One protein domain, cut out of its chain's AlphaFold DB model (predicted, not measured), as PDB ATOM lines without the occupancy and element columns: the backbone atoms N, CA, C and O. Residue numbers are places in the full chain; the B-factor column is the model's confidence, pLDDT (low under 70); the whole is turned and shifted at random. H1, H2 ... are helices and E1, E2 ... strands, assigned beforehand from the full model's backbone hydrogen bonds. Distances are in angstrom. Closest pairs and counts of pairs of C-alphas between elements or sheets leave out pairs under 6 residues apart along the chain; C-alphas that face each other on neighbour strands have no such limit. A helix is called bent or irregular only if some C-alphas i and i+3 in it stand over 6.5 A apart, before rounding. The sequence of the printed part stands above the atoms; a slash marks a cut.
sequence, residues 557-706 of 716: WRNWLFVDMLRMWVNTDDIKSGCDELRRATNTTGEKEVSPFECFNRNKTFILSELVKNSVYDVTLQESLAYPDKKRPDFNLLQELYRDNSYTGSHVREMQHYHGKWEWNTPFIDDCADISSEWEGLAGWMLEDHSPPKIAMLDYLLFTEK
ATOM      1  N   TRP A 557     153.863 166.832 102.177       92.62
ATOM      2  CA  TRP A 557     153.741 168.278 102.010       92.62
ATOM      3  C   TRP A 557     153.627 168.975 103.363       92.62
ATOM      4  O   TRP A 557     152.681 168.749 104.111       92.62
ATOM      5  N   ARG A 558     154.592 169.846 103.689       91.50
ATOM      6  CA  ARG A 558     154.675 170.536 104.991       91.50
ATOM      7  C   ARG A 558     154.510 169.550 106.163       91.50
ATOM      8  O   ARG A 558     155.381 168.714 106.376       91.50
ATOM      9  N   ASN A 559     153.426 169.667 106.926       91.06
ATOM     10  CA  ASN A 559     153.065 168.816 108.056       91.06
ATOM     11  C   ASN A 559     151.979 167.783 107.704       91.06
ATOM     12  O   ASN A 559     151.283 167.318 108.603       91.06
ATOM     13  N   TRP A 560     151.858 167.392 106.435       93.38
ATOM     14  CA  TRP A 560     150.883 166.420 105.945       93.38
ATOM     15  C   TRP A 560     151.551 165.247 105.232       93.38
ATOM     16  O   TRP A 560     152.554 165.404 104.532       93.38
ATOM     17  N   LEU A 561     150.959 164.067 105.411       94.25
ATOM     18  CA  LEU A 561     151.339 162.834 104.738       94.25
ATOM     19  C   LEU A 561     150.128 162.244 104.015       94.25
ATOM     20  O   LEU A 561     149.120 161.938 104.650       94.25
ATOM     21  N   PHE A 562     150.251 162.001 102.714       94.12
ATOM     22  CA  PHE A 562     149.284 161.215 101.968       94.12
ATOM     23  C   PHE A 562     149.372 159.737 102.362       94.12
ATOM     24  O   PHE A 562     150.400 159.072 102.181       94.12
ATOM     25  N   VAL A 563     148.281 159.210 102.912       91.94
ATOM     26  CA  VAL A 563     148.151 157.813 103.321       91.94
ATOM     27  C   VAL A 563     147.313 157.061 102.292       91.94
ATOM     28  O   VAL A 563     146.085 157.037 102.355       91.94
ATOM     29  N   ASP A 564     148.002 156.386 101.374       88.75
ATOM     30  CA  ASP A 564     147.430 155.591 100.279       88.75
ATOM     31  C   ASP A 564     146.317 154.619 100.715       88.75
ATOM     32  O   ASP A 564     145.260 154.557 100.093       88.75
ATOM     33  N   MET A 565     146.504 153.890 101.817       86.19
ATOM     34  CA  MET A 565     145.500 152.938 102.318       86.19
ATOM     35  C   MET A 565     144.187 153.591 102.754       86.19
ATOM     36  O   MET A 565     143.163 152.913 102.790       86.19
ATOM     37  N   LEU A 566     144.236 154.868 103.128       87.06
ATOM     38  CA  LEU A 566     143.084 155.645 103.571       87.06
ATOM     39  C   LEU A 566     142.562 156.586 102.476       87.06
ATOM     40  O   LEU A 566     141.439 157.058 102.592       87.06
ATOM     41  N   ARG A 567     143.352 156.824 101.415       90.00
ATOM     42  CA  ARG A 567     143.071 157.782 100.330       90.00
ATOM     43  C   ARG A 567     142.846 159.197 100.858       90.00
ATOM     44  O   ARG A 567     141.858 159.837 100.530       90.00
ATOM     45  N   MET A 568     143.749 159.663 101.718       90.12
ATOM     46  CA  MET A 568     143.625 160.973 102.356       90.12
ATOM     47  C   MET A 568     144.967 161.514 102.830       90.12
ATOM     48  O   MET A 568     145.921 160.762 103.053       90.12
ATOM     49  N   TRP A 569     145.004 162.823 103.043       92.31
ATOM     50  CA  TRP A 569     146.108 163.513 103.692       92.31
ATOM     51  C   TRP A 569     145.882 163.543 105.198       92.31
ATOM     52  O   TRP A 569     144.856 164.016 105.670       92.31
ATOM     53  N   VAL A 570     146.847 163.029 105.959       91.62
ATOM     54  CA  VAL A 570     146.792 162.952 107.422       91.62
ATOM     55  C   VAL A 570     147.848 163.873 108.015       91.62
ATOM     56  O   VAL A 570     148.987 163.915 107.537       91.62
ATOM     57  N   ASN A 571     147.487 164.590 109.077       91.19
ATOM     58  CA  ASN A 571     148.418 165.469 109.762       91.19
ATOM     59  C   ASN A 571     149.559 164.665 110.414       91.19
ATOM     60  O   ASN A 571     149.359 163.655 111.096       91.19
ATOM     61  N   THR A 572     150.791 165.111 110.201       92.69
ATOM     62  CA  THR A 572     151.994 164.441 110.709       92.69
ATOM     63  C   THR A 572     152.119 164.504 112.230       92.69
ATOM     64  O   THR A 572     152.773 163.625 112.799       92.69
ATOM     65  N   ASP A 573     151.462 165.455 112.900       90.88
ATOM     66  CA  ASP A 573     151.403 165.512 114.362       90.88
ATOM     67  C   ASP A 573     150.547 164.378 114.945       90.88
ATOM     68  O   ASP A 573     150.914 163.802 115.973       90.88
ATOM     69  N   ASP A 574     149.475 163.970 114.264       91.12
ATOM     70  CA  ASP A 574     148.674 162.803 114.657       91.12
ATOM     71  C   ASP A 574     149.442 161.497 114.443       91.12
ATOM     72  O   ASP A 574     149.460 160.610 115.305       91.12
ATOM     73  N   ILE A 575     150.158 161.397 113.319       93.50
ATOM     74  CA  ILE A 575     151.064 160.275 113.041       93.50
ATOM     75  C   ILE A 575     152.145 160.196 114.121       93.50
ATOM     76  O   ILE A 575     152.445 159.109 114.625       93.50
ATOM     77  N   LYS A 576     152.717 161.341 114.510       93.06
ATOM     78  CA  LYS A 576     153.712 161.426 115.579       93.06
ATOM     79  C   LYS A 576     153.145 160.930 116.908       93.06
ATOM     80  O   LYS A 576     153.816 160.138 117.567       93.06
ATOM     81  N   SER A 577     151.915 161.302 117.264       91.94
ATOM     82  CA  SER A 577     151.250 160.784 118.466       91.94
ATOM     83  C   SER A 577     151.102 159.260 118.436       91.94
ATOM     84  O   SER A 577     151.442 158.597 119.416       91.94
ATOM     85  N   GLY A 578     150.711 158.677 117.297       93.12
ATOM     86  CA  GLY A 578     150.693 157.218 117.129       93.12
ATOM     87  C   GLY A 578     152.087 156.578 117.253       93.12
ATOM     88  O   GLY A 578     152.242 155.501 117.832       93.12
ATOM     89  N   CYS A 579     153.131 157.248 116.760       92.88
ATOM     90  CA  CYS A 579     154.520 156.800 116.904       92.88
ATOM     91  C   CYS A 579     155.004 156.838 118.358       92.88
ATOM     92  O   CYS A 579     155.776 155.971 118.775       92.88
ATOM     93  N   ASP A 580     154.554 157.814 119.142       91.88
ATOM     94  CA  ASP A 580     154.853 157.890 120.570       91.88
ATOM     95  C   ASP A 580     154.171 156.758 121.347       91.88
ATOM     96  O   ASP A 580     154.809 156.129 122.194       91.88
ATOM     97  N   GLU A 581     152.928 156.418 121.003       92.06
ATOM     98  CA  GLU A 581     152.239 155.245 121.556       92.06
ATOM     99  C   GLU A 581     152.948 153.934 121.201       92.06
ATOM    100  O   GLU A 581     153.122 153.071 122.065       92.06
ATOM    101  N   LEU A 582     153.468 153.806 119.976       91.88
ATOM    102  CA  LEU A 582     154.281 152.650 119.593       91.88
ATOM    103  C   LEU A 582     155.514 152.522 120.489       91.88
ATOM    104  O   LEU A 582     155.760 151.449 121.039       91.88
ATOM    105  N   ARG A 583     156.263 153.614 120.690       89.44
ATOM    106  CA  ARG A 583     157.467 153.634 121.544       89.44
ATOM    107  C   ARG A 583     157.149 153.261 122.991       89.44
ATOM    108  O   ARG A 583     157.939 152.557 123.627       89.44
ATOM    109  N   ARG A 584     156.001 153.716 123.511       88.50
ATOM    110  CA  ARG A 584     155.497 153.340 124.841       88.50
ATOM    111  C   ARG A 584     155.181 151.846 124.904       88.50
ATOM    112  O   ARG A 584     155.588 151.187 125.859       88.50
ATOM    113  N   ALA A 585     154.526 151.296 123.883       88.12
ATOM    114  CA  ALA A 585     154.179 149.879 123.818       88.12
ATOM    115  C   ALA A 585     155.409 148.957 123.684       88.12
ATOM    116  O   ALA A 585     155.418 147.857 124.241       88.12
ATOM    117  N   THR A 586     156.463 149.391 122.984       87.44
ATOM    118  CA  THR A 586     157.678 148.593 122.728       87.44
ATOM    119  C   THR A 586     158.809 148.809 123.739       87.44
ATOM    120  O   THR A 586     159.813 148.098 123.676       87.44
ATOM    121  N   ASN A 587     158.675 149.747 124.688       78.94
ATOM    122  CA  ASN A 587     159.717 150.138 125.655       78.94
ATOM    123  C   ASN A 587     161.055 150.566 125.007       78.94
ATOM    124  O   ASN A 587     162.127 150.436 125.608       78.94
ATOM    125  N   THR A 588     161.027 151.085 123.781       68.69
ATOM    126  CA  THR A 588     162.223 151.536 123.053       68.69
ATOM    127  C   THR A 588     162.524 152.999 123.375       68.69
ATOM    128  O   THR A 588     162.204 153.902 122.610       68.69
ATOM    129  N   THR A 589     163.162 153.255 124.521       57.75
ATOM    130  CA  THR A 589     163.493 154.614 124.999       57.75
ATOM    131  C   THR A 589     164.809 155.184 124.443       57.75
ATOM    132  O   THR A 589     165.266 156.222 124.914       57.75
ATOM    133  N   GLY A 590     165.469 154.493 123.504       54.19
ATOM    134  CA  GLY A 590     166.833 154.818 123.052       54.19
ATOM    135  C   GLY A 590     167.062 154.816 121.537       54.19
ATOM    136  O   GLY A 590     168.210 154.926 121.108       54.19
ATOM    137  N   GLU A 591     166.013 154.668 120.725       56.31
ATOM    138  CA  GLU A 591     166.136 154.805 119.269       56.31
ATOM    139  C   GLU A 591     166.201 156.284 118.870       56.31
ATOM    140  O   GLU A 591     165.596 157.140 119.515       56.31
ATOM    141  N   LYS A 592     166.957 156.594 117.808       61.97
ATOM    142  CA  LYS A 592     166.966 157.942 117.227       61.97
ATOM    143  C   LYS A 592     165.540 158.318 116.820       61.97
ATOM    144  O   LYS A 592     164.839 157.493 116.239       61.97
ATOM    145  N   GLU A 593     165.142 159.556 117.098       71.56
ATOM    146  CA  GLU A 593     163.875 160.114 116.629       71.56
ATOM    147  C   GLU A 593     163.872 160.096 115.090       71.56
ATOM    148  O   GLU A 593     164.584 160.860 114.441       71.56
ATOM    149  N   VAL A 594     163.161 159.124 114.515       83.12
ATOM    150  CA  VAL A 594     162.881 159.034 113.076       83.12
ATOM    151  C   VAL A 594     161.732 159.973 112.723       83.12
ATOM    152  O   VAL A 594     160.904 160.284 113.586       83.12
ATOM    153  N   SER A 595     161.660 160.410 111.463       89.94
ATOM    154  CA  SER A 595     160.557 161.263 111.010       89.94
ATOM    155  C   SER A 595     159.202 160.544 111.141       89.94
ATOM    156  O   SER A 595     159.161 159.306 111.090       89.94
ATOM    157  N   PRO A 596     158.079 161.280 111.283       89.88
ATOM    158  CA  PRO A 596     156.739 160.686 111.282       89.88
ATOM    159  C   PRO A 596     156.498 159.783 110.066       89.88
ATOM    160  O   PRO A 596     155.995 158.672 110.216       89.88
ATOM    161  N   PHE A 597     156.964 160.198 108.884       90.69
ATOM    162  CA  PHE A 597     156.894 159.412 107.651       90.69
ATOM    163  C   PHE A 597     157.645 158.074 107.733       90.69
ATOM    164  O   PHE A 597     157.094 157.014 107.422       90.69
ATOM    165  N   GLU A 598     158.903 158.091 108.183       91.88
ATOM    166  CA  GLU A 598     159.716 156.878 108.315       91.88
ATOM    167  C   GLU A 598     159.125 155.926 109.366       91.88
ATOM    168  O   GLU A 598     159.075 154.711 109.154       91.88
ATOM    169  N   CYS A 599     158.631 156.472 110.480       92.31
ATOM    170  CA  CYS A 599     157.928 155.706 111.505       92.31
ATOM    171  C   CYS A 599     156.653 155.049 110.956       92.31
ATOM    172  O   CYS A 599     156.467 153.840 111.143       92.31
ATOM    173  N   PHE A 600     155.814 155.824 110.258       93.25
ATOM    174  CA  PHE A 600     154.573 155.351 109.655       93.25
ATOM    175  C   PHE A 600     154.841 154.199 108.692       93.25
ATOM    176  O   PHE A 600     154.279 153.120 108.850       93.25
ATOM    177  N   ASN A 601     155.770 154.369 107.750       91.31
ATOM    178  CA  ASN A 601     156.059 153.344 106.748       91.31
ATOM    179  C   ASN A 601     156.599 152.037 107.338       91.31
ATOM    180  O   ASN A 601     156.319 150.964 106.800       91.31
ATOM    181  N   ARG A 602     157.334 152.098 108.453       92.88
ATOM    182  CA  ARG A 602     157.815 150.901 109.161       92.88
ATOM    183  C   ARG A 602     156.724 150.187 109.953       92.88
ATOM    184  O   ARG A 602     156.830 148.980 110.149       92.88
ATOM    185  N   ASN A 603     155.699 150.910 110.408       93.25
ATOM    186  CA  ASN A 603     154.732 150.426 111.400       93.25
ATOM    187  C   ASN A 603     153.269 150.705 111.018       93.25
ATOM    188  O   ASN A 603     152.417 150.836 111.898       93.25
ATOM    189  N   LYS A 604     152.977 150.763 109.712       92.00
ATOM    190  CA  LYS A 604     151.698 151.180 109.109       92.00
ATOM    191  C   LYS A 604     150.463 150.716 109.890       92.00
ATOM    192  O   LYS A 604     149.661 151.535 110.319       92.00
ATOM    193  N   THR A 605     150.333 149.410 110.125       92.00
ATOM    194  CA  THR A 605     149.162 148.816 110.791       92.00
ATOM    195  C   THR A 605     148.970 149.302 112.226       92.00
ATOM    196  O   THR A 605     147.846 149.605 112.614       92.00
ATOM    197  N   PHE A 606     150.049 149.387 113.011       94.44
ATOM    198  CA  PHE A 606     149.962 149.847 114.396       94.44
ATOM    199  C   PHE A 606     149.579 151.327 114.439       94.44
ATOM    200  O   PHE A 606     148.631 151.693 115.127       94.44
ATOM    201  N   ILE A 607     150.254 152.162 113.644       94.88
ATOM    202  CA  ILE A 607     149.989 153.604 113.624       94.88
ATOM    203  C   ILE A 607     148.556 153.889 113.167       94.88
ATOM    204  O   ILE A 607     147.856 154.641 113.830       94.88
ATOM    205  N   LEU A 608     148.071 153.222 112.114       93.25
ATOM    206  CA  LEU A 608     146.671 153.334 111.699       93.25
ATOM    207  C   LEU A 608     145.692 152.927 112.808       93.25
ATOM    208  O   LEU A 608     144.695 153.611 113.015       93.25
ATOM    209  N   SER A 609     145.969 151.840 113.538       94.00
ATOM    210  CA  SER A 609     145.098 151.417 114.641       94.00
ATOM    211  C   SER A 609     145.032 152.450 115.768       94.00
ATOM    212  O   SER A 609     143.967 152.660 116.345       94.00
ATOM    213  N   GLU A 610     146.139 153.146 116.027       94.81
ATOM    214  CA  GLU A 610     146.214 154.218 117.016       94.81
ATOM    215  C   GLU A 610     145.473 155.476 116.546       94.81
ATOM    216  O   GLU A 610     144.676 156.026 117.303       94.81
ATOM    217  N   LEU A 611     145.625 155.871 115.277       93.25
ATOM    218  CA  LEU A 611     144.859 156.974 114.680       93.25
ATOM    219  C   LEU A 611     143.344 156.724 114.743       93.25
ATOM    220  O   LEU A 611     142.583 157.610 115.137       93.25
ATOM    221  N   VAL A 612     142.902 155.503 114.414       92.75
ATOM    222  CA  VAL A 612     141.493 155.098 114.547       92.75
ATOM    223  C   VAL A 612     141.058 155.155 116.009       92.75
ATOM    224  O   VAL A 612     140.022 155.746 116.306       92.75
ATOM    225  N   LYS A 613     141.845 154.599 116.940       93.94
ATOM    226  CA  LYS A 613     141.545 154.643 118.380       93.94
ATOM    227  C   LYS A 613     141.366 156.082 118.868       93.94
ATOM    228  O   LYS A 613     140.385 156.356 119.557       93.94
ATOM    229  N   ASN A 614     142.259 156.992 118.477       90.44
ATOM    230  CA  ASN A 614     142.181 158.398 118.869       90.44
ATOM    231  C   ASN A 614     140.976 159.110 118.241       90.44
ATOM    232  O   ASN A 614     140.321 159.908 118.898       90.44
ATOM    233  N   SER A 615     140.620 158.765 117.003       88.62
ATOM    234  CA  SER A 615     139.424 159.293 116.334       88.62
ATOM    235  C   SER A 615     138.124 158.816 116.991       88.62
ATOM    236  O   SER A 615     137.168 159.579 117.107       88.62
ATOM    237  N   VAL A 616     138.072 157.572 117.486       88.19
ATOM    238  CA  VAL A 616     136.931 157.089 118.290       88.19
ATOM    239  C   VAL A 616     136.909 157.767 119.659       88.19
ATOM    240  O   VAL A 616     135.833 158.122 120.143       88.19
ATOM    241  N   TYR A 617     138.067 157.961 120.299       87.06
ATOM    242  CA  TYR A 617     138.151 158.719 121.548       87.06
ATOM    243  C   TYR A 617     137.602 160.136 121.370       87.06
ATOM    244  O   TYR A 617     136.790 160.578 122.176       87.06
ATOM    245  N   ASP A 618     137.976 160.800 120.282       82.12
ATOM    246  CA  ASP A 618     137.531 162.143 119.941       82.12
ATOM    247  C   ASP A 618     136.005 162.267 119.851       82.12
ATOM    248  O   ASP A 618     135.433 163.236 120.343       82.12
ATOM    249  N   VAL A 619     135.343 161.254 119.286       76.44
ATOM    250  CA  VAL A 619     133.880 161.214 119.145       76.44
ATOM    251  C   VAL A 619     133.184 160.816 120.449       76.44
ATOM    252  O   VAL A 619     132.130 161.344 120.786       76.44
ATOM    253  N   THR A 620     133.733 159.841 121.174       79.75
ATOM    254  CA  THR A 620     133.022 159.164 122.277       79.75
ATOM    255  C   THR A 620     133.414 159.650 123.668       79.75
ATOM    256  O   THR A 620     132.725 159.344 124.641       79.75
ATOM    257  N   LEU A 621     134.555 160.332 123.782       82.00
ATOM    258  CA  LEU A 621     135.202 160.756 125.024       82.00
ATOM    259  C   LEU A 621     135.419 159.622 126.048       82.00
ATOM    260  O   LEU A 621     135.601 159.873 127.242       82.00
ATOM    261  N   GLN A 622     135.434 158.356 125.610       87.00
ATOM    262  CA  GLN A 622     135.646 157.207 126.494       87.00
ATOM    263  C   GLN A 622     137.089 157.151 127.003       87.00
ATOM    264  O   GLN A 622     138.023 156.944 126.230       87.00
ATOM    265  N   GLU A 623     137.283 157.235 128.323       89.62
ATOM    266  CA  GLU A 623     138.626 157.260 128.928       89.62
ATOM    267  C   GLU A 623     139.491 156.034 128.596       89.62
ATOM    268  O   GLU A 623     140.713 156.140 128.581       89.62
ATOM    269  N   SER A 624     138.889 154.880 128.291       91.38
ATOM    270  CA  SER A 624     139.620 153.669 127.890       91.38
ATOM    271  C   SER A 624     140.317 153.774 126.531       91.38
ATOM    272  O   SER A 624     141.177 152.947 126.235       91.38
ATOM    273  N   LEU A 625     139.919 154.736 125.696       91.31
ATOM    274  CA  LEU A 625     140.488 154.977 124.368       91.31
ATOM    275  C   LEU A 625     141.478 156.150 124.362       91.31
ATOM    276  O   LEU A 625     142.227 156.299 123.398       91.31
ATOM    277  N   ALA A 626     141.491 156.954 125.426       89.38
ATOM    278  CA  ALA A 626     142.323 158.140 125.528       89.38
ATOM    279  C   ALA A 626     143.814 157.786 125.551       89.38
ATOM    280  O   ALA A 626     144.245 156.866 126.256       89.38
ATOM    281  N   TYR A 627     144.619 158.580 124.848       90.44
ATOM    282  CA  TYR A 627     146.057 158.610 125.089       90.44
ATOM    283  C   TYR A 627     146.367 159.106 126.513       90.44
ATOM    284  O   TYR A 627     145.540 159.789 127.128       90.44
ATOM    285  N   PRO A 628     147.556 158.803 127.070       88.44
ATOM    286  CA  PRO A 628     147.924 159.226 128.422       88.44
ATOM    287  C   PRO A 628     147.887 160.746 128.641       88.44
ATOM    288  O   PRO A 628     147.584 161.199 129.744       88.44
ATOM    289  N   ASP A 629     148.202 161.525 127.606       86.06
ATOM    290  CA  ASP A 629     148.128 162.991 127.595       86.06
ATOM    291  C   ASP A 629     146.732 163.525 127.236       86.06
ATOM    292  O   ASP A 629     146.509 164.733 127.283       86.06
ATOM    293  N   LYS A 630     145.793 162.628 126.912       85.12
ATOM    294  CA  LYS A 630     144.447 162.932 126.421       85.12
ATOM    295  C   LYS A 630     144.453 163.852 125.183       85.12
ATOM    296  O   LYS A 630     143.483 164.580 124.979       85.12
ATOM    297  N   LYS A 631     145.515 163.833 124.356       84.25
ATOM    298  CA  LYS A 631     145.571 164.612 123.105       84.25
ATOM    299  C   LYS A 631     144.494 164.111 122.130       84.25
ATOM    300  O   LYS A 631     144.519 162.951 121.728       84.25
ATOM    301  N   ARG A 632     143.580 164.999 121.727       83.25
ATOM    302  CA  ARG A 632     142.614 164.769 120.636       83.25
ATOM    303  C   ARG A 632     143.323 164.888 119.276       83.25
ATOM    304  O   ARG A 632     144.330 165.595 119.209       83.25
ATOM    305  N   PRO A 633     142.877 164.169 118.233       82.25
ATOM    306  CA  PRO A 633     143.506 164.262 116.925       82.25
ATOM    307  C   PRO A 633     143.334 165.670 116.355       82.25
ATOM    308  O   PRO A 633     142.277 166.279 116.515       82.25
ATOM    309  N   ASP A 634     144.362 166.160 115.671       78.19
ATOM    310  CA  ASP A 634     144.257 167.375 114.874       78.19
ATOM    311  C   ASP A 634     143.315 167.114 113.683       78.19
ATOM    312  O   ASP A 634     142.562 167.993 113.299       78.19
ATOM    313  N   PHE A 635     143.259 165.893 113.145       76.69
ATOM    314  CA  PHE A 635     142.361 165.507 112.051       76.69
ATOM    315  C   PHE A 635     141.607 164.202 112.370       76.69
ATOM    316  O   PHE A 635     142.214 163.136 112.521       76.69
ATOM    317  N   ASN A 636     140.271 164.252 112.493       82.75
ATOM    318  CA  ASN A 636     139.474 163.073 112.850       82.75
ATOM    319  C   ASN A 636     139.285 162.131 111.649       82.75
ATOM    320  O   ASN A 636     138.362 162.274 110.849       82.75
ATOM    321  N   LEU A 637     140.114 161.090 111.593       86.19
ATOM    322  CA  LEU A 637     140.145 160.106 110.511       86.19
ATOM    323  C   LEU A 637     138.773 159.495 110.170       86.19
ATOM    324  O   LEU A 637     138.485 159.224 109.006       86.19
ATOM    325  N   LEU A 638     137.929 159.226 111.169       83.88
ATOM    326  CA  LEU A 638     136.645 158.557 110.938       83.88
ATOM    327  C   LEU A 638     135.606 159.484 110.313       83.88
ATOM    328  O   LEU A 638     134.800 159.024 109.506       83.88
ATOM    329  N   GLN A 639     135.619 160.764 110.681       79.56
ATOM    330  CA  GLN A 639     134.739 161.763 110.076       79.56
ATOM    331  C   GLN A 639     135.081 161.972 108.607       79.56
ATOM    332  O   GLN A 639     134.195 161.956 107.760       79.56
ATOM    333  N   GLU A 640     136.371 162.086 108.319       81.81
ATOM    334  CA  GLU A 640     136.905 162.350 106.986       81.81
ATOM    335  C   GLU A 640     136.670 161.151 106.068       81.81
ATOM    336  O   GLU A 640     136.184 161.293 104.949       81.81
ATOM    337  N   LEU A 641     136.863 159.934 106.588       82.38
ATOM    338  CA  LEU A 641     136.455 158.727 105.877       82.38
ATOM    339  C   LEU A 641     134.937 158.727 105.628       82.38
ATOM    340  O   LEU A 641     134.502 158.486 104.512       82.38
ATOM    341  N   TYR A 642     134.100 159.029 106.623       80.50
ATOM    342  CA  TYR A 642     132.648 159.081 106.416       80.50
ATOM    343  C   TYR A 642     132.223 160.113 105.355       80.50
ATOM    344  O   TYR A 642     131.269 159.861 104.610       80.50
ATOM    345  N   ARG A 643     132.935 161.242 105.277       80.19
ATOM    346  CA  ARG A 643     132.713 162.319 104.310       80.19
ATOM    347  C   ARG A 643     133.115 161.915 102.888       80.19
ATOM    348  O   ARG A 643     132.290 162.021 101.981       80.19
ATOM    349  N   ASP A 644     134.328 161.390 102.713       83.88
ATOM    350  CA  ASP A 644     134.999 161.324 101.404       83.88
ATOM    351  C   ASP A 644     134.992 159.932 100.758       83.88
ATOM    352  O   ASP A 644     135.298 159.788  99.570       83.88
ATOM    353  N   ASN A 645     134.667 158.872 101.511       82.94
ATOM    354  CA  ASN A 645     134.915 157.485 101.087       82.94
ATOM    355  C   ASN A 645     134.254 157.110  99.751       82.94
ATOM    356  O   ASN A 645     134.837 156.378  98.955       82.94
ATOM    357  N   SER A 646     133.041 157.610  99.496       82.19
ATOM    358  CA  SER A 646     132.324 157.310  98.249       82.19
ATOM    359  C   SER A 646     133.003 157.936  97.023       82.19
ATOM    360  O   SER A 646     133.211 157.252  96.018       82.19
ATOM    361  N   TYR A 647     133.435 159.196  97.125       88.38
ATOM    362  CA  TYR A 647     134.058 159.929  96.023       88.38
ATOM    363  C   TYR A 647     135.498 159.493  95.790       88.38
ATOM    364  O   TYR A 647     135.830 159.113  94.666       88.38
ATOM    365  N   THR A 648     136.303 159.380  96.848       89.31
ATOM    366  CA  THR A 648     137.664 158.822  96.768       89.31
ATOM    367  C   THR A 648     137.660 157.388  96.222       89.31
ATOM    368  O   THR A 648     138.528 157.015  95.433       89.31
ATOM    369  N   GLY A 649     136.655 156.575  96.569       86.56
ATOM    370  CA  GLY A 649     136.463 155.234  96.012       86.56
ATOM    371  C   GLY A 649     136.113 155.224  94.528       86.56
ATOM    372  O   GLY A 649     136.699 154.447  93.769       86.56
ATOM    373  N   SER A 650     135.205 156.100  94.091       88.31
ATOM    374  CA  SER A 650     134.878 156.262  92.669       88.31
ATOM    375  C   SER A 650     136.084 156.749  91.856       88.31
ATOM    376  O   SER A 650     136.356 156.224  90.774       88.31
ATOM    377  N   HIS A 651     136.870 157.662  92.428       91.62
ATOM    378  CA  HIS A 651     138.049 158.238  91.801       91.62
ATOM    379  C   HIS A 651     139.176 157.217  91.633       91.62
ATOM    380  O   HIS A 651     139.787 157.146  90.575       91.62
ATOM    381  N   VAL A 652     139.406 156.327  92.605       88.81
ATOM    382  CA  VAL A 652     140.371 155.221  92.440       88.81
ATOM    383  C   VAL A 652     140.022 154.355  91.227       88.81
ATOM    384  O   VAL A 652     140.913 153.963  90.475       88.81
ATOM    385  N   ARG A 653     138.733 154.052  91.019       87.31
ATOM    386  CA  ARG A 653     138.277 153.246  89.872       87.31
ATOM    387  C   ARG A 653     138.476 153.992  88.555       87.31
ATOM    388  O   ARG A 653     138.925 153.392  87.580       87.31
ATOM    389  N   GLU A 654     138.190 155.291  88.542       90.75
ATOM    390  CA  GLU A 654     138.484 156.171  87.413       90.75
ATOM    391  C   GLU A 654     139.990 156.187  87.102       90.75
ATOM    392  O   GLU A 654     140.401 155.891  85.978       90.75
ATOM    393  N   MET A 655     140.831 156.455  88.101       89.50
ATOM    394  CA  MET A 655     142.281 156.504  87.939       89.50
ATOM    395  C   MET A 655     142.836 155.162  87.476       89.50
ATOM    396  O   MET A 655     143.659 155.143  86.575       89.50
ATOM    397  N   GLN A 656     142.348 154.025  87.972       86.12
ATOM    398  CA  GLN A 656     142.758 152.703  87.479       86.12
ATOM    399  C   GLN A 656     142.355 152.447  86.019       86.12
ATOM    400  O   GLN A 656     143.083 151.756  85.301       86.12
ATOM    401  N   HIS A 657     141.216 152.988  85.572       87.12
ATOM    402  CA  HIS A 657     140.767 152.862  84.185       87.12
ATOM    403  C   HIS A 657     141.699 153.608  83.223       87.12
ATOM    404  O   HIS A 657     142.139 153.044  82.220       87.12
ATOM    405  N   TYR A 658     142.029 154.860  83.547       87.75
ATOM    406  CA  TYR A 658     142.828 155.726  82.678       87.75
ATOM    407  C   TYR A 658     144.338 155.567  82.894       87.75
ATOM    408  O   TYR A 658     145.120 155.627  81.945       87.75
ATOM    409  N   HIS A 659     144.765 155.296  84.122       82.75
ATOM    410  CA  HIS A 659     146.146 155.117  84.555       82.75
ATOM    411  C   HIS A 659     146.315 153.672  85.033       82.75
ATOM    412  O   HIS A 659     146.278 153.376  86.225       82.75
ATOM    413  N   GLY A 660     146.527 152.742  84.093       70.12
ATOM    414  CA  GLY A 660     146.593 151.300  84.392       70.12
ATOM    415  C   GLY A 660     147.574 150.893  85.511       70.12
ATOM    416  O   GLY A 660     147.459 149.793  86.050       70.12
ATOM    417  N   LYS A 661     148.528 151.766  85.871       66.75
ATOM    418  CA  LYS A 661     149.244 151.759  87.156       66.75
ATOM    419  C   LYS A 661     149.386 153.190  87.682       66.75
ATOM    420  O   LYS A 661     150.385 153.838  87.391       66.75
ATOM    421  N   TRP A 662     148.392 153.656  88.424       80.00
ATOM    422  CA  TRP A 662     148.502 154.844  89.271       80.00
ATOM    423  C   TRP A 662     149.554 154.610  90.368       80.00
ATOM    424  O   TRP A 662     149.703 153.482  90.851       80.00
ATOM    425  N   GLU A 663     150.318 155.639  90.734       82.75
ATOM    426  CA  GLU A 663     151.466 155.527  91.646       82.75
ATOM    427  C   GLU A 663     151.044 155.125  93.066       82.75
ATOM    428  O   GLU A 663     151.804 154.483  93.799       82.75
ATOM    429  N   TRP A 664     149.804 155.448  93.429       85.44
ATOM    430  CA  TRP A 664     149.219 155.147  94.725       85.44
ATOM    431  C   TRP A 664     148.602 153.745  94.731       85.44
ATOM    432  O   TRP A 664     147.586 153.470  94.090       85.44
ATOM    433  N   ASN A 665     149.216 152.833  95.492       77.38
ATOM    434  CA  ASN A 665     148.721 151.468  95.673       77.38
ATOM    435  C   ASN A 665     147.578 151.438  96.699       77.38
ATOM    436  O   ASN A 665     147.748 151.007  97.842       77.38
ATOM    437  N   THR A 666     146.419 151.929  96.284       76.94
ATOM    438  CA  THR A 666     145.223 152.017  97.120       76.94
ATOM    439  C   THR A 666     144.493 150.665  97.145       76.94
ATOM    440  O   THR A 666     144.330 150.018  96.103       76.94
ATOM    441  N   PRO A 667     144.092 150.157  98.326       67.44
ATOM    442  CA  PRO A 667     143.348 148.909  98.406       67.44
ATOM    443  C   PRO A 667     142.013 149.051  97.673       67.44
ATOM    444  O   PRO A 667     141.328 150.065  97.797       67.44
ATOM    445  N   PHE A 668     141.620 148.005  96.941       59.88
ATOM    446  CA  PHE A 668     140.249 147.898  96.460       59.88
ATOM    447  C   PHE A 668     139.355 147.664  97.675       59.88
ATOM    448  O   PHE A 668     139.314 146.557  98.220       59.88
ATOM    449  N   ILE A 669     138.683 148.714  98.125       58.12
ATOM    450  CA  ILE A 669     137.608 148.597  99.096       58.12
ATOM    451  C   ILE A 669     136.314 148.698  98.288       58.12
ATOM    452  O   ILE A 669     136.127 149.614  97.485       58.12
ATOM    453  N   ASP A 670     135.452 147.690  98.420       57.41
ATOM    454  CA  ASP A 670     134.124 147.704  97.805       57.41
ATOM    455  C   ASP A 670     133.217 148.636  98.620       57.41
ATOM    456  O   ASP A 670     132.353 148.208  99.382       57.41
ATOM    457  N   ASP A 671     133.532 149.931  98.548       61.59
ATOM    458  CA  ASP A 671     132.994 150.992  99.406       61.59
ATOM    459  C   ASP A 671     131.556 151.382  99.074       61.59
ATOM    460  O   ASP A 671     130.895 152.063  99.857       61.59
ATOM    461  N   CYS A 672     131.076 150.991  97.896       58.00
ATOM    462  CA  CYS A 672     129.740 151.294  97.408       58.00
ATOM    463  C   CYS A 672     129.195 150.058  96.699       58.00
ATOM    464  O   CYS A 672     129.632 149.735  95.595       58.00
ATOM    465  N   ALA A 673     128.208 149.407  97.321       54.34
ATOM    466  CA  ALA A 673     127.569 148.194  96.806       54.34
ATOM    467  C   ALA A 673     126.930 148.367  95.408       54.34
ATOM    468  O   ALA A 673     126.649 147.368  94.749       54.34
ATOM    469  N   ASP A 674     126.743 149.612  94.951       67.12
ATOM    470  CA  ASP A 674     125.989 149.956  93.741       67.12
ATOM    471  C   ASP A 674     126.822 150.631  92.629       67.12
ATOM    472  O   ASP A 674     126.288 150.913  91.555       67.12
ATOM    473  N   ILE A 675     128.126 150.878  92.826       75.19
ATOM    474  CA  ILE A 675     128.973 151.460  91.768       75.19
ATOM    475  C   ILE A 675     129.543 150.333  90.901       75.19
ATOM    476  O   ILE A 675     130.171 149.397  91.400       75.19
ATOM    477  N   SER A 676     129.370 150.433  89.583       80.62
ATOM    478  CA  SER A 676     129.926 149.472  88.622       80.62
ATOM    479  C   SER A 676     131.461 149.478  88.625       80.62
ATOM    480  O   SER A 676     132.097 150.516  88.809       80.62
ATOM    481  N   SER A 677     132.074 148.318  88.381       77.81
ATOM    482  CA  SER A 677     133.505 148.217  88.066       77.81
ATOM    483  C   SER A 677     133.811 148.514  86.592       77.81
ATOM    484  O   SER A 677     134.950 148.808  86.249       77.81
ATOM    485  N   GLU A 678     132.807 148.417  85.716       87.19
ATOM    486  CA  GLU A 678     132.927 148.751  84.296       87.19
ATOM    487  C   GLU A 678     132.783 150.260  84.086       87.19
ATOM    488  O   GLU A 678     131.853 150.868  84.629       87.19
ATOM    489  N   TRP A 679     133.645 150.837  83.241       88.19
ATOM    490  CA  TRP A 679     133.700 152.282  82.989       88.19
ATOM    491  C   TRP A 679     132.350 152.880  82.585       88.19
ATOM    492  O   TRP A 679     131.949 153.886  83.152       88.19
ATOM    493  N   GLU A 680     131.607 152.247  81.672       89.56
ATOM    494  CA  GLU A 680     130.298 152.765  81.244       89.56
ATOM    495  C   GLU A 680     129.302 152.890  82.406       89.56
ATOM    496  O   GLU A 680     128.510 153.830  82.448       89.56
ATOM    497  N   GLY A 681     129.348 151.957  83.362       90.25
ATOM    498  CA  GLY A 681     128.496 152.004  84.547       90.25
ATOM    499  C   GLY A 681     128.975 153.037  85.567       90.25
ATOM    500  O   GLY A 681     128.145 153.737  86.139       90.25
ATOM    501  N   LEU A 682     130.293 153.167  85.763       90.62
ATOM    502  CA  LEU A 682     130.874 154.203  86.625       90.62
ATOM    503  C   LEU A 682     130.558 155.601  86.084       90.62
ATOM    504  O   LEU A 682     130.045 156.436  86.815       90.62
ATOM    505  N   ALA A 683     130.793 155.834  84.797       92.25
ATOM    506  CA  ALA A 683     130.515 157.107  84.151       92.25
ATOM    507  C   ALA A 683     129.007 157.413  84.103       92.25
ATOM    508  O   ALA A 683     128.603 158.556  84.289       92.25
ATOM    509  N   GLY A 684     128.159 156.392  83.925       92.44
ATOM    510  CA  GLY A 684     126.708 156.527  84.074       92.44
ATOM    511  C   GLY A 684     126.300 157.005  85.470       92.44
ATOM    512  O   GLY A 684     125.474 157.906  85.572       92.44
ATOM    513  N   TRP A 685     126.925 156.462  86.519       91.69
ATOM    514  CA  TRP A 685     126.743 156.916  87.899       91.69
ATOM    515  C   TRP A 685     127.279 158.340  88.106       91.69
ATOM    516  O   TRP A 685     126.570 159.175  88.651       91.69
ATOM    517  N   MET A 686     128.466 158.677  87.592       93.06
ATOM    518  CA  MET A 686     129.044 160.033  87.679       93.06
ATOM    519  C   MET A 686     128.186 161.115  86.996       93.06
ATOM    520  O   MET A 686     128.301 162.286  87.336       93.06
ATOM    521  N   LEU A 687     127.327 160.750  86.037       93.44
ATOM    522  CA  LEU A 687     126.378 161.668  85.393       93.44
ATOM    523  C   LEU A 687     125.117 161.954  86.231       93.44
ATOM    524  O   LEU A 687     124.274 162.763  85.821       93.44
ATOM    525  N   GLU A 688     124.907 161.245  87.334       91.25
ATOM    526  CA  GLU A 688     123.836 161.529  88.287       91.25
ATOM    527  C   GLU A 688     124.234 162.669  89.229       91.25
ATOM    528  O   GLU A 688     125.414 162.946  89.428       91.25
ATOM    529  N   ASP A 689     123.236 163.356  89.785       89.44
ATOM    530  CA  ASP A 689     123.493 164.396  90.777       89.44
ATOM    531  C   ASP A 689     123.746 163.725  92.129       89.44
ATOM    532  O   ASP A 689     122.837 163.127  92.716       89.44
ATOM    533  N   HIS A 690     124.974 163.843  92.628       89.81
ATOM    534  CA  HIS A 690     125.356 163.383  93.961       89.81
ATOM    535  C   HIS A 690     125.317 164.541  94.951       89.81
ATOM    536  O   HIS A 690     125.407 165.708  94.566       89.81
ATOM    537  N   SER A 691     125.178 164.234  96.240       87.38
ATOM    538  CA  SER A 691     125.308 165.257  97.277       87.38
ATOM    539  C   SER A 691     126.744 165.792  97.332       87.38
ATOM    540  O   SER A 691     127.668 165.061  96.989       87.38
ATOM    541  N   PRO A 692     126.987 167.009  97.833       87.31
ATOM    542  CA  PRO A 692     128.325 167.374  98.278       87.31
ATOM    543  C   PRO A 692     128.806 166.380  99.354       87.31
ATOM    544  O   PRO A 692     128.004 165.591  99.892       87.31
ATOM    545  N   PRO A 693     130.106 166.374  99.675       79.75
ATOM    546  CA  PRO A 693     130.630 165.558 100.754       79.75
ATOM    547  C   PRO A 693     129.906 165.890 102.055       79.75
ATOM    548  O   PRO A 693     129.544 167.034 102.326       79.75
ATOM    549  N   LYS A 694     129.619 164.857 102.846       70.19
ATOM    550  CA  LYS A 694     128.765 165.004 104.026       70.19
ATOM    551  C   LYS A 694     129.423 165.894 105.079       70.19
ATOM    552  O   LYS A 694     130.612 165.780 105.346       70.19
ATOM    553  N   ILE A 695     128.615 166.676 105.783       65.38
ATOM    554  CA  ILE A 695     129.055 167.321 107.023       65.38
ATOM    555  C   ILE A 695     129.641 166.254 107.970       65.38
ATOM    556  O   ILE A 695     129.146 165.117 108.024       65.38
ATOM    557  N   ALA A 696     130.700 166.610 108.700       61.28
ATOM    558  CA  ALA A 696     131.355 165.699 109.625       61.28
ATOM    559  C   ALA A 696     130.347 165.132 110.640       61.28
ATOM    560  O   ALA A 696     129.443 165.816 111.125       61.28
ATOM    561  N   MET A 697     130.497 163.848 110.980       59.53
ATOM    562  CA  MET A 697     129.529 163.129 111.819       59.53
ATOM    563  C   MET A 697     129.277 163.817 113.174       59.53
ATOM    564  O   MET A 697     128.154 163.775 113.670       59.53
ATOM    565  N   LEU A 698     130.293 164.453 113.771       58.88
ATOM    566  CA  LEU A 698     130.124 165.176 115.037       58.88
ATOM    567  C   LEU A 698     129.315 166.460 114.887       58.88
ATOM    568  O   LEU A 698     128.496 166.732 115.757       58.88
ATOM    569  N   ASP A 699     129.482 167.204 113.798       55.25
ATOM    570  CA  ASP A 699     128.697 168.417 113.556       55.25
ATOM    571  C   ASP A 699     127.220 168.066 113.362       55.25
ATOM    572  O   ASP A 699     126.341 168.718 113.927       55.25
ATOM    573  N   TYR A 700     126.940 166.961 112.659       54.56
ATOM    574  CA  TYR A 700     125.588 166.417 112.550       54.56
ATOM    575  C   TYR A 700     125.012 166.036 113.924       54.56
ATOM    576  O   TYR A 700     123.908 166.452 114.273       54.56
ATOM    577  N   LEU A 701     125.763 165.277 114.731       50.97
ATOM    578  CA  LEU A 701     125.312 164.836 116.056       50.97
ATOM    579  C   LEU A 701     125.089 166.020 117.012       50.97
ATOM    580  O   LEU A 701     124.064 166.075 117.690       50.97
ATOM    581  N   LEU A 702     125.981 167.009 117.015       50.66
ATOM    582  CA  LEU A 702     125.843 168.228 117.814       50.66
ATOM    583  C   LEU A 702     124.648 169.079 117.409       50.66
ATOM    584  O   LEU A 702     123.972 169.638 118.278       50.66
ATOM    585  N   PHE A 703     124.396 169.191 116.105       47.31
ATOM    586  CA  PHE A 703     123.229 169.892 115.592       47.31
ATOM    587  C   PHE A 703     121.948 169.224 116.101       47.31
ATOM    588  O   PHE A 703     121.103 169.890 116.702       47.31
ATOM    589  N   THR A 704     121.860 167.894 115.976       44.81
ATOM    590  CA  THR A 704     120.703 167.135 116.469       44.81
ATOM    591  C   THR A 704     120.528 167.252 117.987       44.81
ATOM    592  O   THR A 704     119.419 167.505 118.448       44.81
ATOM    593  N   GLU A 705     121.600 167.188 118.786       44.28
ATOM    594  CA  GLU A 705     121.509 167.330 120.248       44.28
ATOM    595  C   GLU A 705     121.091 168.741 120.705       44.28
ATOM    596  O   GLU A 705     120.391 168.883 121.716       44.28
ATOM    597  N   LYS A 706     121.498 169.801 119.990       42.00
ATOM    598  CA  LYS A 706     121.118 171.188 120.318       42.00
ATOM    599  C   LYS A 706     119.657 171.496 119.990       42.00
ATOM    600  O   LYS A 706     119.031 172.232 120.762       42.00
TER     601      LYS A 706
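What this domain is: This is residues 557 to 706 of the 716 residues of an uncharacterized protein of Pichia membranifaciens (UniProt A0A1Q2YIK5). A small strand hairpin, E1 and E2, and two crossing helices, H1 and H2, make one lobe, from which the long kinked helix H3 reaches away to a short helix, H4, that folds back near its far end. The last helix, H5, meets H3 close to the lobe, and residues 584 to 590, of which 584 to 586 belong to H1, stick out. The printed part has 150 residues with two named strands and then five named helices, in the order E1, E2, H1, H2, H3, H4, H5; the sheet E1 - E2 is antiparallel and the class is mostly helix. It is only just loose, close to compact, with a radius of gyration of the C-alphas of 17.9 A and spans of 55 by 46 by 26 A.

How they stand to each other: E1, residues 560 to 563, and E2, residues 568 to 571, form a hairpin of antiparallel strands, with N 561 and O 570 at 2.9 A and N 563 and O 568 at 2.8 A, within hydrogen-bond range. H1, residues 572 to 586, touches H2, residues 596 to 620, about perpendicular at 82 degrees; their closest C-alphas, of Gly 578 and Ile 607, are 5.1 A apart. H2 is irregular, with C-alphas 602 and 605 9.0 A apart, and has a kink of 109 degrees near residue 603. The closest C-alphas of E1 and H2, of Leu 561 and Phe 597, are 7.1 A apart. H3, residues 637 to 658, is the hub, touching three helices; it is irregular, with C-alphas 643 and 646 7.9 A apart, and has a kink of 64 degrees near residue 644. With residues 637 to 638 alone it touches H2, at a steep tilt of 47 degrees, opposite ways; the closest C-alphas, of Ser 615 and Leu 637, are 5.9 A apart. H4, residues 679 to 686, forms a helical hairpin with H3, and their closest C-alphas, of His 657 and Trp 679, are 7.2 A apart. H5, residues 697 to 706, only just touches H3, with 3 pairs of C-alphas within 8 A, the closest being Gln 639 and Met 697 at 5.7 A. H4 and H5 are apart. In H1, H4 and H5 every O i to N i+4 pair is within hydrogen-bond range; in H2 19 of 21 are, in H3 16 of 18.

Where its parts are: E1 begins at C-alpha 560 (150.883, 166.420, 105.945) and measures 9.4 A, and E2 9.9 A. H1 measures 20.7 A, H2 26.2 A and H3 28.3 A, from C-alpha 637 (140.145, 160.106, 110.511). H4 measures 10.2 A; H5 measures 14.4 A and ends at C-alpha 706 (121.118, 171.188, 120.318).

The domain as a whole: The two C-alphas farthest apart, of Gly 590 and Gly 684, are 56.0 A apart. The printed part has no cut. The links H2 to H3 and H3 to H4 are long. The mean pLDDT of the printed part is 82.3, with residues 588 to 592, 661, 667 to 674 and 695 to 706 under 70.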